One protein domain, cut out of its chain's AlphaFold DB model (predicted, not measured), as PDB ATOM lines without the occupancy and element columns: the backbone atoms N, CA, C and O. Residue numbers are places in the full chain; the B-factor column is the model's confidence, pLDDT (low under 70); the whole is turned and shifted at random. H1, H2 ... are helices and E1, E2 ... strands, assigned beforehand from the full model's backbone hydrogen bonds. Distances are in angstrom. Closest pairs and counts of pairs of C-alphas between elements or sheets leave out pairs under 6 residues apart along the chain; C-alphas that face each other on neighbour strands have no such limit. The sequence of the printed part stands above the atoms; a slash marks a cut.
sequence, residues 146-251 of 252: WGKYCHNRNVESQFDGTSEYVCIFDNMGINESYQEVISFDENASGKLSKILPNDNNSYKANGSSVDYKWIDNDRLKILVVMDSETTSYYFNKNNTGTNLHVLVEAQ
ATOM      1  N   TRP A 146      -8.294  27.515  23.714       53.69
ATOM      2  CA  TRP A 146      -8.226  27.815  22.282       53.69
ATOM      3  C   TRP A 146      -8.712  26.649  21.424       53.69
ATOM      4  O   TRP A 146      -9.607  26.819  20.610       53.69
ATOM      5  N   GLY A 147      -8.212  25.430  21.651       51.69
ATOM      6  CA  GLY A 147      -8.647  24.248  20.892       51.69
ATOM      7  C   GLY A 147     -10.088  23.808  21.181       51.69
ATOM      8  O   GLY A 147     -10.643  23.017  20.420       51.69
ATOM      9  N   LYS A 148     -10.690  24.306  22.271       64.38
ATOM     10  CA  LYS A 148     -12.105  24.084  22.602       64.38
ATOM     11  C   LYS A 148     -13.015  24.946  21.728       64.38
ATOM     12  O   LYS A 148     -14.079  24.474  21.349       64.38
ATOM     13  N   TYR A 149     -12.613  26.185  21.449       64.88
ATOM     14  CA  TYR A 149     -13.451  27.131  20.718       64.88
ATOM     15  C   TYR A 149     -13.041  27.271  19.256       64.88
ATOM     16  O   TYR A 149     -13.919  27.353  18.410       64.88
ATOM     17  N   CYS A 150     -11.743  27.288  18.956       66.88
ATOM     18  CA  CYS A 150     -11.159  27.678  17.678       66.88
ATOM     19  C   CYS A 150     -10.578  26.494  16.894       66.88
ATOM     20  O   CYS A 150      -9.783  25.697  17.400       66.88
ATOM     21  N   HIS A 151     -10.907  26.431  15.606       70.62
ATOM     22  CA  HIS A 151     -10.419  25.424  14.671       70.62
ATOM     23  C   HIS A 151      -9.837  26.085  13.418       70.62
ATOM     24  O   HIS A 151     -10.361  27.083  12.921       70.62
ATOM     25  N   ASN A 152      -8.737  25.527  12.906       61.28
ATOM     26  CA  ASN A 152      -8.143  25.962  11.642       61.28
ATOM     27  C   ASN A 152      -9.019  25.473  10.478       61.28
ATOM     28  O   ASN A 152      -9.385  24.296  10.432       61.28
ATOM     29  N   ARG A 153      -9.351  26.371   9.547       55.31
ATOM     30  CA  ARG A 153     -10.205  26.051   8.398       55.31
ATOM     31  C   ARG A 153      -9.463  25.298   7.286       55.31
ATOM     32  O   ARG A 153     -10.099  24.556   6.545       55.31
ATOM     33  N   ASN A 154      -8.138  25.436   7.208       52.66
ATOM     34  CA  ASN A 154      -7.300  24.882   6.146       52.66
ATOM     35  C   ASN A 154      -6.131  24.069   6.723       52.66
ATOM     36  O   ASN A 154      -4.994  24.525   6.795       52.66
ATOM     37  N   VAL A 155      -6.412  22.831   7.131       46.22
ATOM     38  CA  VAL A 155      -5.391  21.892   7.640       46.22
ATOM     39  C   VAL A 155      -4.574  21.254   6.497       46.22
ATOM     40  O   VAL A 155      -3.528  20.663   6.744       46.22
ATOM     41  N   GLU A 156      -5.017  21.399   5.239       39.91
ATOM     42  CA  GLU A 156      -4.443  20.707   4.071       39.91
ATOM     43  C   GLU A 156      -3.837  21.628   2.989       39.91
ATOM     44  O   GLU A 156      -3.302  21.125   2.001       39.91
ATOM     45  N   SER A 157      -3.886  22.960   3.132       41.84
ATOM     46  CA  SER A 157      -3.314  23.877   2.132       41.84
ATOM     47  C   SER A 157      -1.872  24.272   2.459       41.84
ATOM     48  O   SER A 157      -1.491  24.412   3.621       41.84
ATOM     49  N   GLN A 158      -1.062  24.492   1.420       46.34
ATOM     50  CA  GLN A 158       0.237  25.151   1.577       46.34
ATOM     51  C   GLN A 158       0.022  26.568   2.119       46.34
ATOM     52  O   GLN A 158      -0.920  27.244   1.709       46.34
ATOM     53  N   PHE A 159       0.875  26.995   3.049       52.41
ATOM     54  CA  PHE A 159       0.811  28.334   3.625       52.41
ATOM     55  C   PHE A 159       1.094  29.383   2.542       52.41
ATOM     56  O   PHE A 159       2.162  29.370   1.931       52.41
ATOM     57  N   ASP A 160       0.136  30.273   2.308       57.50
ATOM     58  CA  ASP A 160       0.158  31.292   1.253       57.50
ATOM     59  C   ASP A 160       0.362  32.717   1.803       57.50
ATOM     60  O   ASP A 160       0.173  33.698   1.087       57.50
ATOM     61  N   GLY A 161       0.760  32.829   3.076       52.34
ATOM     62  CA  GLY A 161       0.842  34.099   3.799       52.34
ATOM     63  C   GLY A 161      -0.434  34.457   4.565       52.34
ATOM     64  O   GLY A 161      -0.453  35.488   5.240       52.34
ATOM     65  N   THR A 162      -1.464  33.604   4.511       61.66
ATOM     66  CA  THR A 162      -2.748  33.819   5.183       61.66
ATOM     67  C   THR A 162      -3.082  32.672   6.141       61.66
ATOM     68  O   THR A 162      -2.967  31.498   5.791       61.66
ATOM     69  N   SER A 163      -3.546  32.999   7.350       68.31
ATOM     70  CA  SER A 163      -4.092  32.020   8.303       68.31
ATOM     71  C   SER A 163      -5.537  32.364   8.649       68.31
ATOM     72  O   SER A 163      -5.824  33.492   9.050       68.31
ATOM     73  N   GLU A 164      -6.444  31.388   8.535       74.81
ATOM     74  CA  GLU A 164      -7.864  31.551   8.871       74.81
ATOM     75  C   GLU A 164      -8.291  30.577   9.981       74.81
ATOM     76  O   GLU A 164      -8.133  29.356   9.872       74.81
ATOM     77  N   TYR A 165      -8.900  31.125  11.032       75.38
ATOM     78  CA  TYR A 165      -9.459  30.368  12.148       75.38
ATOM     79  C   TYR A 165     -10.940  30.683  12.323       75.38
ATOM     80  O   TYR A 165     -11.379  31.823  12.154       75.38
ATOM     81  N   VAL A 166     -11.708  29.669  12.707       78.75
ATOM     82  CA  VAL A 166     -13.114  29.815  13.084       78.75
ATOM     83  C   VAL A 166     -13.267  29.372  14.527       78.75
ATOM     84  O   VAL A 166     -12.954  28.226  14.843       78.75
ATOM     85  N   CYS A 167     -13.758  30.264  15.384       80.81
ATOM     86  CA  CYS A 167     -14.105  29.955  16.760       80.81
ATOM     87  C   CYS A 167     -15.615  29.971  16.991       80.81
ATOM     88  O   CYS A 167     -16.318  30.819  16.439       80.81
ATOM     89  N   ILE A 168     -16.112  29.054  17.819       83.19
ATOM     90  CA  ILE A 168     -17.535  28.891  18.126       83.19
ATOM     91  C   ILE A 168     -17.731  28.994  19.638       83.19
ATOM     92  O   ILE A 168     -17.159  28.210  20.390       83.19
ATOM     93  N   PHE A 169     -18.552  29.947  20.080       87.56
ATOM     94  CA  PHE A 169     -18.862  30.196  21.489       87.56
ATOM     95  C   PHE A 169     -20.347  29.962  21.764       87.56
ATOM     96  O   PHE A 169     -21.176  30.865  21.600       87.56
ATOM     97  N   ASP A 170     -20.685  28.748  22.191       86.62
ATOM     98  CA  ASP A 170     -22.069  28.350  22.451       86.62
ATOM     99  C   ASP A 170     -22.694  29.163  23.591       86.62
ATOM    100  O   ASP A 170     -22.144  29.269  24.687       86.62
ATOM    101  N   ASN A 171     -23.890  29.701  23.343       90.38
ATOM    102  CA  ASN A 171     -24.699  30.485  24.282       90.38
ATOM    103  C   ASN A 171     -24.019  31.748  24.847       90.38
ATOM    104  O   ASN A 171     -24.473  32.286  25.857       90.38
ATOM    105  N   MET A 172     -22.959  32.245  24.204       91.06
ATOM    106  CA  MET A 172     -22.264  33.475  24.594       91.06
ATOM    107  C   MET A 172     -22.604  34.628  23.648       91.06
ATOM    108  O   MET A 172     -22.704  34.440  22.432       91.06
ATOM    109  N   GLY A 173     -22.759  35.834  24.198       92.44
ATOM    110  CA  GLY A 173     -22.831  37.063  23.416       92.44
ATOM    111  C   GLY A 173     -21.446  37.557  22.992       92.44
ATOM    112  O   GLY A 173     -20.417  36.955  23.309       92.44
ATOM    113  N   ILE A 174     -21.409  38.674  22.259       93.75
ATOM    114  CA  ILE A 174     -20.148  39.243  21.755       93.75
ATOM    115  C   ILE A 174     -19.238  39.671  22.903       93.75
ATOM    116  O   ILE A 174     -18.038  39.451  22.831       93.75
ATOM    117  N   ASN A 175     -19.783  40.246  23.976       92.31
ATOM    118  CA  ASN A 175     -18.957  40.693  25.092       92.31
ATOM    119  C   ASN A 175     -18.338  39.505  25.843       92.31
ATOM    120  O   ASN A 175     -17.142  39.507  26.113       92.31
ATOM    121  N   GLU A 176     -19.121  38.463  26.128       90.88
ATOM    122  CA  GLU A 176     -18.632  37.261  26.806       90.88
ATOM    123  C   GLU A 176     -17.598  36.521  25.950       90.88
ATOM    124  O   GLU A 176     -16.515  36.206  26.433       90.88
ATOM    125  N   SER A 177     -17.889  36.315  24.662       90.38
ATOM    126  CA  SER A 177     -16.944  35.679  23.735       90.38
ATOM    127  C   SER A 177     -15.676  36.509  23.533       90.38
ATOM    128  O   SER A 177     -14.587  35.951  23.471       90.38
ATOM    129  N   TYR A 178     -15.773  37.838  23.501       91.12
ATOM    130  CA  TYR A 178     -14.614  38.725  23.454       91.12
ATOM    131  C   TYR A 178     -13.726  38.596  24.700       91.12
ATOM    132  O   TYR A 178     -12.503  38.564  24.581       91.12
ATOM    133  N   GLN A 179     -14.322  38.490  25.891       89.38
ATOM    134  CA  GLN A 179     -13.565  38.269  27.127       89.38
ATOM    135  C   GLN A 179     -12.906  36.890  27.153       89.38
ATOM    136  O   GLN A 179     -11.755  36.784  27.568       89.38
ATOM    137  N   GLU A 180     -13.590  35.853  26.661       84.88
ATOM    138  CA  GLU A 180     -12.981  34.532  26.487       84.88
ATOM    139  C   GLU A 180     -11.775  34.629  25.546       84.88
ATOM    140  O   GLU A 180     -10.686  34.216  25.934       84.88
ATOM    141  N   VAL A 181     -11.919  35.274  24.382       81.00
ATOM    142  CA  VAL A 181     -10.808  35.501  23.440       81.00
ATOM    143  C   VAL A 181      -9.648  36.224  24.115       81.00
ATOM    144  O   VAL A 181      -8.532  35.740  24.048       81.00
ATOM    145  N   ILE A 182      -9.880  37.318  24.843       82.38
ATOM    146  CA  ILE A 182      -8.813  37.999  25.599       82.38
ATOM    147  C   ILE A 182      -8.175  37.086  26.654       82.38
ATOM    148  O   ILE A 182      -6.996  37.240  26.959       82.38
ATOM    149  N   SER A 183      -8.936  36.168  27.246       75.19
ATOM    150  CA  SER A 183      -8.438  35.304  28.318       75.19
ATOM    151  C   SER A 183      -7.484  34.209  27.834       75.19
ATOM    152  O   SER A 183      -6.626  33.794  28.612       75.19
ATOM    153  N   PHE A 184      -7.623  33.748  26.586       65.75
ATOM    154  CA  PHE A 184      -6.824  32.649  26.036       65.75
ATOM    155  C   PHE A 184      -5.944  33.055  24.838       65.75
ATOM    156  O   PHE A 184      -4.984  32.357  24.532       65.75
ATOM    157  N   ASP A 185      -6.238  34.166  24.154       66.44
ATOM    158  CA  ASP A 185      -5.439  34.701  23.045       66.44
ATOM    159  C   ASP A 185      -4.435  35.731  23.574       66.44
ATOM    160  O   ASP A 185      -4.761  36.905  23.792       66.44
ATOM    161  N   GLU A 186      -3.181  35.319  23.758       62.62
ATOM    162  CA  GLU A 186      -2.126  36.231  24.205       62.62
ATOM    163  C   GLU A 186      -1.904  37.398  23.222       62.62
ATOM    164  O   GLU A 186      -1.662  38.528  23.661       62.62
ATOM    165  N   ASN A 187      -2.084  37.186  21.910       65.50
ATOM    166  CA  ASN A 187      -1.963  38.251  20.911       65.50
ATOM    167  C   ASN A 187      -3.104  39.264  21.024       65.50
ATOM    168  O   ASN A 187      -2.855  40.472  20.932       65.50
ATOM    169  N   ALA A 188      -4.333  38.799  21.253       69.88
ATOM    170  CA  ALA A 188      -5.458  39.693  21.506       69.88
ATOM    171  C   ALA A 188      -5.279  40.432  22.836       69.88
ATOM    172  O   ALA A 188      -5.425  41.650  22.880       69.88
ATOM    173  N   SER A 189      -4.899  39.745  23.915       72.88
ATOM    174  CA  SER A 189      -4.772  40.344  25.253       72.88
ATOM    175  C   SER A 189      -3.706  41.445  25.346       72.88
ATOM    176  O   SER A 189      -3.862  42.399  26.112       72.88
ATOM    177  N   GLY A 190      -2.636  41.347  24.548       74.38
ATOM    178  CA  GLY A 190      -1.559  42.337  24.499       74.38
ATOM    179  C   GLY A 190      -1.860  43.578  23.648       74.38
ATOM    180  O   GLY A 190      -1.139  44.575  23.758       74.38
ATOM    181  N   LYS A 191      -2.895  43.532  22.794       80.94
ATOM    182  CA  LYS A 191      -3.183  44.564  21.775       80.94
ATOM    183  C   LYS A 191      -4.591  45.155  21.895       80.94
ATOM    184  O   LYS A 191      -4.770  46.366  21.743       80.94
ATOM    185  N   LEU A 192      -5.584  44.314  22.163       87.25
ATOM    186  CA  LEU A 192      -6.987  44.684  22.297       87.25
ATOM    187  C   LEU A 192      -7.274  45.293  23.677       87.25
ATOM    188  O   LEU A 192      -6.619  45.008  24.678       87.25
ATOM    189  N   SER A 193      -8.284  46.155  23.737       86.88
ATOM    190  CA  SER A 193      -8.753  46.767  24.974       86.88
ATOM    191  C   SER A 193      -9.293  45.694  25.915       86.88
ATOM    192  O   SER A 193     -10.171  44.922  25.537       86.88
ATOM    193  N   LYS A 194      -8.843  45.686  27.175       85.06
ATOM    194  CA  LYS A 194      -9.319  44.735  28.200       85.06
ATOM    195  C   LYS A 194     -10.843  44.730  28.351       85.06
ATOM    196  O   LYS A 194     -11.435  43.709  28.675       85.06
ATOM    197  N   ILE A 195     -11.471  45.880  28.121       87.25
ATOM    198  CA  ILE A 195     -12.924  46.042  28.128       87.25
ATOM    199  C   ILE A 195     -13.360  46.340  26.699       87.25
ATOM    200  O   ILE A 195     -12.794  47.234  26.060       87.25
ATOM    201  N   LEU A 196     -14.356  45.598  26.210       92.00
ATOM    202  CA  LEU A 196     -14.903  45.803  24.878       92.00
ATOM    203  C   LEU A 196     -15.543  47.201  24.792       92.00
ATOM    204  O   LEU A 196     -16.417  47.509  25.604       92.00
ATOM    205  N   PRO A 197     -15.127  48.058  23.845       90.06
ATOM    206  CA  PRO A 197     -15.788  49.337  23.621       90.06
ATOM    207  C   PRO A 197     -17.232  49.125  23.151       90.06
ATOM    208  O   PRO A 197     -17.477  48.325  22.251       90.06
ATOM    209  N   ASN A 198     -18.177  49.875  23.720       88.31
ATOM    210  CA  ASN A 198     -19.590  49.811  23.318       88.31
ATOM    211  C   ASN A 198     -19.874  50.521  21.983       88.31
ATOM    212  O   ASN A 198     -20.930  50.312  21.399       88.31
ATOM    213  N   ASP A 199     -18.932  51.336  21.507       89.75
ATOM    214  CA  ASP A 199     -19.035  52.127  20.284       89.75
ATOM    215  C   ASP A 199     -17.806  51.905  19.396       89.75
ATOM    216  O   ASP A 199     -16.800  51.326  19.821       89.75
ATOM    217  N   ASN A 200     -17.877  52.394  18.157       93.00
ATOM    218  CA  ASN A 200     -16.724  52.409  17.263       93.00
ATOM    219  C   ASN A 200     -15.581  53.195  17.903       93.00
ATOM    220  O   ASN A 200     -15.769  54.322  18.365       93.00
ATOM    221  N   ASN A 201     -14.393  52.605  17.918       92.81
ATOM    222  CA  ASN A 201     -13.242  53.184  18.591       92.81
ATOM    223  C   ASN A 201     -11.955  52.786  17.881       92.81
ATOM    224  O   ASN A 201     -11.809  51.647  17.454       92.81
ATOM    225  N   SER A 202     -10.990  53.696  17.828       90.88
ATOM    226  CA  SER A 202      -9.687  53.435  17.225       90.88
ATOM    227  C   SER A 202      -8.580  53.972  18.115       90.88
ATOM    228  O   SER A 202      -8.672  55.103  18.598       90.88
ATOM    229  N   TYR A 203      -7.511  53.208  18.297       89.25
ATOM    230  CA  TYR A 203      -6.340  53.659  19.040       89.25
ATOM    231  C   TYR A 203      -5.061  53.027  18.501       89.25
ATOM    232  O   TYR A 203      -5.076  52.056  17.747       89.25
ATOM    233  N   LYS A 204      -3.925  53.589  18.913       84.25
ATOM    234  CA  LYS A 204      -2.607  53.007  18.660       84.25
ATOM    235  C   LYS A 204      -2.075  52.383  19.942       84.25
ATOM    236  O   LYS A 204      -2.112  53.026  20.989       84.25
ATOM    237  N   ALA A 205      -1.567  51.161  19.856       69.94
ATOM    238  CA  ALA A 205      -0.948  50.454  20.971       69.94
ATOM    239  C   ALA A 205       0.255  49.648  20.479       69.94
ATOM    240  O   ALA A 205       0.135  48.896  19.518       69.94
ATOM    241  N   ASN A 206       1.413  49.791  21.134       63.69
ATOM    242  CA  ASN A 206       2.598  48.946  20.916       63.69
ATOM    243  C   ASN A 206       3.005  48.764  19.436       63.69
ATOM    244  O   ASN A 206       3.288  47.654  19.005       63.69
ATOM    245  N   GLY A 207       2.999  49.844  18.645       70.12
ATOM    246  CA  GLY A 207       3.348  49.785  17.214       70.12
ATOM    247  C   GLY A 207       2.246  49.228  16.303       70.12
ATOM    248  O   GLY A 207       2.467  49.078  15.110       70.12
ATOM    249  N   SER A 208       1.054  48.966  16.843       78.12
ATOM    250  CA  SER A 208      -0.134  48.549  16.094       78.12
ATOM    251  C   SER A 208      -1.219  49.627  16.106       78.12
ATOM    252  O   SER A 208      -1.325  50.422  17.048       78.12
ATOM    253  N   SER A 209      -2.032  49.661  15.052       87.50
ATOM    254  CA  SER A 209      -3.279  50.421  14.990       87.50
ATOM    255  C   SER A 209      -4.443  49.457  15.162       87.50
ATOM    256  O   SER A 209      -4.564  48.510  14.390       87.50
ATOM    257  N   VAL A 210      -5.300  49.706  16.148       90.94
ATOM    258  CA  VAL A 210      -6.485  48.891  16.425       90.94
ATOM    259  C   VAL A 210      -7.735  49.705  16.114       90.94
ATOM    260  O   VAL A 210      -7.861  50.836  16.582       90.94
ATOM    261  N   ASP A 211      -8.649  49.132  15.340       93.44
ATOM    262  CA  ASP A 211      -9.932  49.726  14.963       93.44
ATOM    263  C   ASP A 211     -11.082  48.776  15.311       93.44
ATOM    264  O   ASP A 211     -11.115  47.634  14.855       93.44
ATOM    265  N   TYR A 212     -12.019  49.249  16.128       94.31
ATOM    266  CA  TYR A 212     -13.252  48.572  16.511       94.31
ATOM    267  C   TYR A 212     -14.399  49.167  15.712       94.31
ATOM    268  O   TYR A 212     -14.677  50.366  15.797       94.31
ATOM    269  N   LYS A 213     -15.108  48.309  14.984       95.81
ATOM    270  CA  LYS A 213     -16.232  48.692  14.144       95.81
ATOM    271  C   LYS A 213     -17.423  47.774  14.379       95.81
ATOM    272  O   LYS A 213     -17.500  46.670  13.835       95.81
ATOM    273  N   TRP A 214     -18.375  48.265  15.157       94.62
ATOM    274  CA  TRP A 214     -19.709  47.699  15.266       94.62
ATOM    275  C   TRP A 214     -20.462  47.933  13.958       94.62
ATOM    276  O   TRP A 214     -20.590  49.061  13.475       94.62
ATOM    277  N   ILE A 215     -20.916  46.842  13.350       93.50
ATOM    278  CA  ILE A 215     -21.768  46.876  12.156       93.50
ATOM    279  C   ILE A 215     -23.226  47.007  12.601       93.50
ATOM    280  O   ILE A 215     -23.985  47.782  12.022       93.50
ATOM    281  N   ASP A 216     -23.587  46.265  13.645       91.62
ATOM    282  CA  ASP A 216     -24.824  46.350  14.414       91.62
ATOM    283  C   ASP A 216     -24.609  45.679  15.784       91.62
ATOM    284  O   ASP A 216     -23.489  45.294  16.115       91.62
ATOM    285  N   ASN A 217     -25.671  45.518  16.576       88.81
ATOM    286  CA  ASN A 217     -25.599  44.942  17.925       88.81
ATOM    287  C   ASN A 217     -25.134  43.474  17.968       88.81
ATOM    288  O   ASN A 217     -24.732  43.002  19.031       88.81
ATOM    289  N   ASP A 218     -25.200  42.752  16.847       93.75
ATOM    290  CA  ASP A 218     -24.870  41.331  16.753       93.75
ATOM    291  C   ASP A 218     -23.624  41.080  15.883       93.75
ATOM    292  O   ASP A 218     -23.239  39.928  15.673       93.75
ATOM    293  N   ARG A 219     -22.955  42.133  15.387       95.56
ATOM    294  CA  ARG A 219     -21.775  42.014  14.519       95.56
ATOM    295  C   ARG A 219     -20.715  43.062  14.823       95.56
ATOM    296  O   ARG A 219     -20.935  44.266  14.663       95.56
ATOM    297  N   LEU A 220     -19.517  42.586  15.150       95.75
ATOM    298  CA  LEU A 220     -18.350  43.410  15.457       95.75
ATOM    299  C   LEU A 220     -17.162  42.980  14.599       95.75
ATOM    300  O   LEU A 220     -16.791  41.808  14.572       95.75
ATOM    301  N   LYS A 221     -16.523  43.950  13.945       96.19
ATOM    302  CA  LYS A 221     -15.225  43.770  13.299       96.19
ATOM    303  C   LYS A 221     -14.156  44.524  14.078       96.19
ATOM    304  O   LYS A 221     -14.321  45.708  14.352       96.19
ATOM    305  N   ILE A 222     -13.055  43.852  14.380       93.62
ATOM    306  CA  ILE A 222     -11.854  44.456  14.948       93.62
ATOM    307  C   ILE A 222     -10.721  44.253  13.952       93.62
ATOM    308  O   ILE A 222     -10.514  43.140  13.469       93.62
ATOM    309  N   LEU A 223     -10.006  45.321  13.629       91.81
ATOM    310  CA  LEU A 223      -8.841  45.285  12.757       91.81
ATOM    311  C   LEU A 223      -7.609  45.708  13.548       91.81
ATOM    312  O   LEU A 223      -7.607  46.770  14.161       91.81
ATOM    313  N   VAL A 224      -6.566  44.889  13.510       87.88
ATOM    314  CA  VAL A 224      -5.260  45.167  14.104       87.88
ATOM    315  C   VAL A 224      -4.249  45.229  12.967       87.88
ATOM    316  O   VAL A 224      -3.964  44.218  12.336       87.88
ATOM    317  N   VAL A 225      -3.720  46.417  12.690       85.00
ATOM    318  CA  VAL A 225      -2.732  46.653  11.628       85.00
ATOM    319  C   VAL A 225      -1.365  46.883  12.259       85.00
ATOM    320  O   VAL A 225      -1.214  47.765  13.106       85.00
ATOM    321  N   MET A 226      -0.378  46.104  11.834       80.06
ATOM    322  CA  MET A 226       1.040  46.252  12.160       80.06
ATOM    323  C   MET A 226       1.844  46.424  10.867       80.06
ATOM    324  O   MET A 226       1.336  46.157   9.781       80.06
ATOM    325  N   ASP A 227       3.110  46.827  10.990       73.56
ATOM    326  CA  ASP A 227       3.987  47.086   9.837       73.56
ATOM    327  C   ASP A 227       4.204  45.857   8.929       73.56
ATOM    328  O   ASP A 227       4.509  46.020   7.754       73.56
ATOM    329  N   SER A 228       4.055  44.635   9.459       70.19
ATOM    330  CA  SER A 228       4.309  43.378   8.736       70.19
ATOM    331  C   SER A 228       3.112  42.426   8.674       70.19
ATOM    332  O   SER A 228       3.203  41.364   8.065       70.19
ATOM    333  N   GLU A 229       2.010  42.737   9.354       78.19
ATOM    334  CA  GLU A 229       0.873  41.824   9.479       78.19
ATOM    335  C   GLU A 229      -0.410  42.598   9.774       78.19
ATOM    336  O   GLU A 229      -0.421  43.583  10.516       78.19
ATOM    337  N   THR A 230      -1.516  42.128   9.211       82.75
ATOM    338  CA  THR A 230      -2.860  42.566   9.576       82.75
ATOM    339  C   THR A 230      -3.646  41.393  10.145       82.75
ATOM    340  O   THR A 230      -3.797  40.364   9.495       82.75
ATOM    341  N   THR A 231      -4.183  41.557  11.351       84.38
ATOM    342  CA  THR A 231      -5.110  40.602  11.964       84.38
ATOM    343  C   THR A 231      -6.511  41.195  11.958       84.38
ATOM    344  O   THR A 231      -6.712  42.337  12.377       84.38
ATOM    345  N   SER A 232      -7.511  40.430  11.538       88.62
ATOM    346  CA  SER A 232      -8.912  40.819  11.668       88.62
ATOM    347  C   SER A 232      -9.702  39.794  12.469       88.62
ATOM    348  O   SER A 232      -9.606  38.594  12.228       88.62
ATOM    349  N   TYR A 233     -10.488  40.292  13.419       90.81
ATOM    350  CA  TYR A 233     -11.410  39.518  14.238       90.81
ATOM    351  C   TYR A 233     -12.829  39.918  13.853       90.81
ATOM    352  O   TYR A 233     -13.191  41.094  13.915       90.81
ATOM    353  N   TYR A 234     -13.639  38.954  13.442       94.75
ATOM    354  CA  TYR A 234     -15.017  39.187  13.043       94.75
ATOM    355  C   TYR A 234     -15.967  38.347  13.888       94.75
ATOM    356  O   TYR A 234     -16.113  37.146  13.668       94.75
ATOM    357  N   PHE A 235     -16.613  39.000  14.850       94.94
ATOM    358  CA  PHE A 235     -17.625  38.409  15.713       94.94
ATOM    359  C   PHE A 235     -18.998  38.527  15.055       94.94
ATOM    360  O   PHE A 235     -19.396  39.601  14.600       94.94
ATOM    361  N   ASN A 236     -19.732  37.423  15.046       95.50
ATOM    362  CA  ASN A 236     -21.085  37.333  14.528       95.50
ATOM    363  C   ASN A 236     -21.945  36.511  15.488       95.50
ATOM    364  O   ASN A 236     -21.784  35.292  15.595       95.50
ATOM    365  N   LYS A 237     -22.850  37.186  16.192       94.31
ATOM    366  CA  LYS A 237     -23.783  36.563  17.120       94.31
ATOM    367  C   LYS A 237     -25.005  36.040  16.375       94.31
ATOM    368  O   LYS A 237     -25.567  36.690  15.501       94.31
ATOM    369  N   ASN A 238     -25.422  34.841  16.745       90.62
ATOM    370  CA  ASN A 238     -26.623  34.185  16.260       90.62
ATOM    371  C   ASN A 238     -27.453  33.669  17.448       90.62
ATOM    372  O   ASN A 238     -27.124  33.888  18.614       90.62
ATOM    373  N   ASN A 239     -28.547  32.967  17.155       87.50
ATOM    374  CA  ASN A 239     -29.469  32.473  18.179       87.50
ATOM    375  C   ASN A 239     -28.859  31.404  19.106       87.50
ATOM    376  O   ASN A 239     -29.432  31.126  20.154       87.50
ATOM    377  N   THR A 240     -27.742  30.785  18.717       85.19
ATOM    378  CA  THR A 240     -27.087  29.693  19.452       85.19
ATOM    379  C   THR A 240     -25.785  30.116  20.132       85.19
ATOM    380  O   THR A 240     -25.219  29.326  20.879       85.19
ATOM    381  N   GLY A 241     -25.302  31.339  19.910       91.94
ATOM    382  CA  GLY A 241     -24.034  31.817  20.457       91.94
ATOM    383  C   GLY A 241     -23.344  32.828  19.550       91.94
ATOM    384  O   GLY A 241     -23.992  33.509  18.755       91.94
ATOM    385  N   THR A 242     -22.021  32.920  19.648       93.75
ATOM    386  CA  THR A 242     -21.211  33.821  18.818       93.75
ATOM    387  C   THR A 242     -20.163  33.037  18.045       93.75
ATOM    388  O   THR A 242     -19.444  32.222  18.615       93.75
ATOM    389  N   ASN A 243     -20.050  33.311  16.748       91.88
ATOM    390  CA  ASN A 243     -18.965  32.809  15.916       91.88
ATOM    391  C   ASN A 243     -17.926  33.911  15.732       91.88
ATOM    392  O   ASN A 243     -18.281  35.061  15.475       91.88
ATOM    393  N   LEU A 244     -16.654  33.549  15.809       89.38
ATOM    394  CA  LEU A 244     -15.534  34.434  15.528       89.38
ATOM    395  C   LEU A 244     -14.764  33.900  14.325       89.38
ATOM    396  O   LEU A 244     -14.306  32.764  14.334       89.38
ATOM    397  N   HIS A 245     -14.584  34.736  13.312       87.44
ATOM    398  CA  HIS A 245     -13.631  34.482  12.238       87.44
ATOM    399  C   HIS A 245     -12.376  35.314  12.481       87.44
ATOM    400  O   HIS A 245     -12.472  36.536  12.612       87.44
ATOM    401  N   VAL A 246     -11.219  34.659  12.544       82.81
ATOM    402  CA  VAL A 246      -9.914  35.316  12.666       82.81
ATOM    403  C   VAL A 246      -9.156  35.127  11.364       82.81
ATOM    404  O   VAL A 246      -8.956  33.995  10.931       82.81
ATOM    405  N   LEU A 247      -8.733  36.230  10.757       80.19
ATOM    406  CA  LEU A 247      -7.903  36.235   9.558       80.19
ATOM    407  C   LEU A 247      -6.594  36.950   9.868       80.19
ATOM    408  O   LEU A 247      -6.618  38.088  10.337       80.19
ATOM    409  N   VAL A 248      -5.477  36.291   9.591       78.81
ATOM    410  CA  VAL A 248      -4.129  36.850   9.707       78.81
ATOM    411  C   VAL A 248      -3.531  36.925   8.311       78.81
ATOM    412  O   VAL A 248      -3.419  35.897   7.650       78.81
ATOM    413  N   GLU A 249      -3.148  38.121   7.879       75.38
ATOM    414  CA  GLU A 249      -2.515  38.387   6.587       75.38
ATOM    415  C   GLU A 249      -1.110  38.946   6.825       75.38
ATOM    416  O   GLU A 249      -0.957  40.050   7.356       75.38
ATOM    417  N   ALA A 250      -0.078  38.198   6.433       70.88
ATOM    418  CA  ALA A 250       1.288  38.706   6.421       70.88
ATOM    419  C   ALA A 250       1.476  39.661   5.229       70.88
ATOM    420  O   ALA A 250       1.113  39.337   4.098       70.88
ATOM    421  N   GLN A 251       2.044  40.843   5.470       58.53
ATOM    422  CA  GLN A 251       2.393  41.789   4.408       58.53
ATOM    423  C   GLN A 251       3.844  41.533   3.975       58.53
ATOM    424  O   GLN A 251       4.757  41.626   4.796       58.53
TER     425      GLN A 251
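Overview. This is residues 146 to 251 of the 252 residues of an uncharacterized protein of Enterobacter sp. R4-368 (UniProt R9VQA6). One twisted antiparallel sheet of seven strands forms a wall; H2 and H3 cover part of one of its faces, and the other face is bare of named helices. The short helix H1 sits by the E1 edge on the same face as H2 and H3. The printed part has 106 residues with three named helices and seven named strands, in the order H1 E1 E2 H2 H3 E3 E4 E5 E6 E7 along the chain, and the sheet's order is E1 E2 E7 E6 E5 E4 E3. The class is mixed, helices and strands. The whole is compact, with a radius of gyration of the C-alphas of 13.5 A and spans of 35 by 33 by 23 A.

Along the chain. The printed part begins with H1, residues 146 to 149, whose first C-alpha, that of Trp 146, is at (-8.226, 27.815, 22.282). E1, residues 150 to 152, follows at once. E2, residues 162 to 170, is 26.5 A from first to last C-alpha. H2, residues 174 to 184, is the longest helix at 15.5 A, and its first C-alpha, that of Ile 174, is at (-20.148, 39.243, 21.755). H3 is residues 186 to 191, 8.7 A long. E3, residues 201 to 205, is 12.8 A long, E4, residues 208 to 216, is 24.8 A, and E5, residues 219 to 225, is 19.8 A. The longest strands by residues are E6, residues 229 to 238, 29.3 A long, and E7, residues 241 to 250, 29.8 A long. C-alpha 250 is at (1.288, 38.706, 6.421).

Arrangement. E1 is an edge strand and forms a hairpin with E2, with N 151 and O 166 at 2.8 A, within hydrogen-bond range. E2 is the antiparallel neighbour of E7, with N 165 and O 246 at 2.9 A. E3 to E7 form a meander, each strand the antiparallel neighbour of the one before. Within it, these backbone pairs are within hydrogen-bond range: N 234 and O 245 across E6 and E7 at 2.8 A, N 222 and O 233 across E5 and E6 at 2.8 A, N 211 and O 223 across E4 and E5 at 2.8 A, and N 203 and O 210 across E3 and E4 at 2.9 A. E3 is the other edge strand, apart from E1. H2 and H3 on one face of the sheet make two layers, a layer of helices and a layer of strands. H2 has a height over the sheet of 9.3 A and lies over E7, slantwise to the strands at 48 degrees to E7 on the local plane; the closest C-alphas of the two are those of Ile 174 and Thr 242, 6.3 A apart. H3, at a height of 9.7 A, lies only just over E5 and E4, with 3 of its C-alphas on each, and runs across the strands at 75 degrees to E4 on the local plane. H2 and H3 touch only at the corner, their closest C-alphas being those of Ile 182 and Ser 189 at 4.7 A, with a steep tilt of 64 degrees, opposite ways. H1 lies over none of the strands, at a height of 4.3 A, only just above the sheet's level. H1 and H2 are close but not clearly touching, with the C-alphas of Trp 146 and Phe 184 closest at 6.3 A. Every O i to N i+4 pair is within hydrogen-bond range in H2, 1 of 2 in H3, and H1 is too short for such a pair.

Size, cuts and confidence. The C-alphas farthest apart are those of Gln 158 and Asn 198, 38.4 A. The printed part has no cut and no long link. From edge to edge the sheet's strand lines turn by 72 degrees. The mean pLDDT of the printed part is 80.0; 25 residues are under 70, among them residues 152 to 163 and 184 to 188.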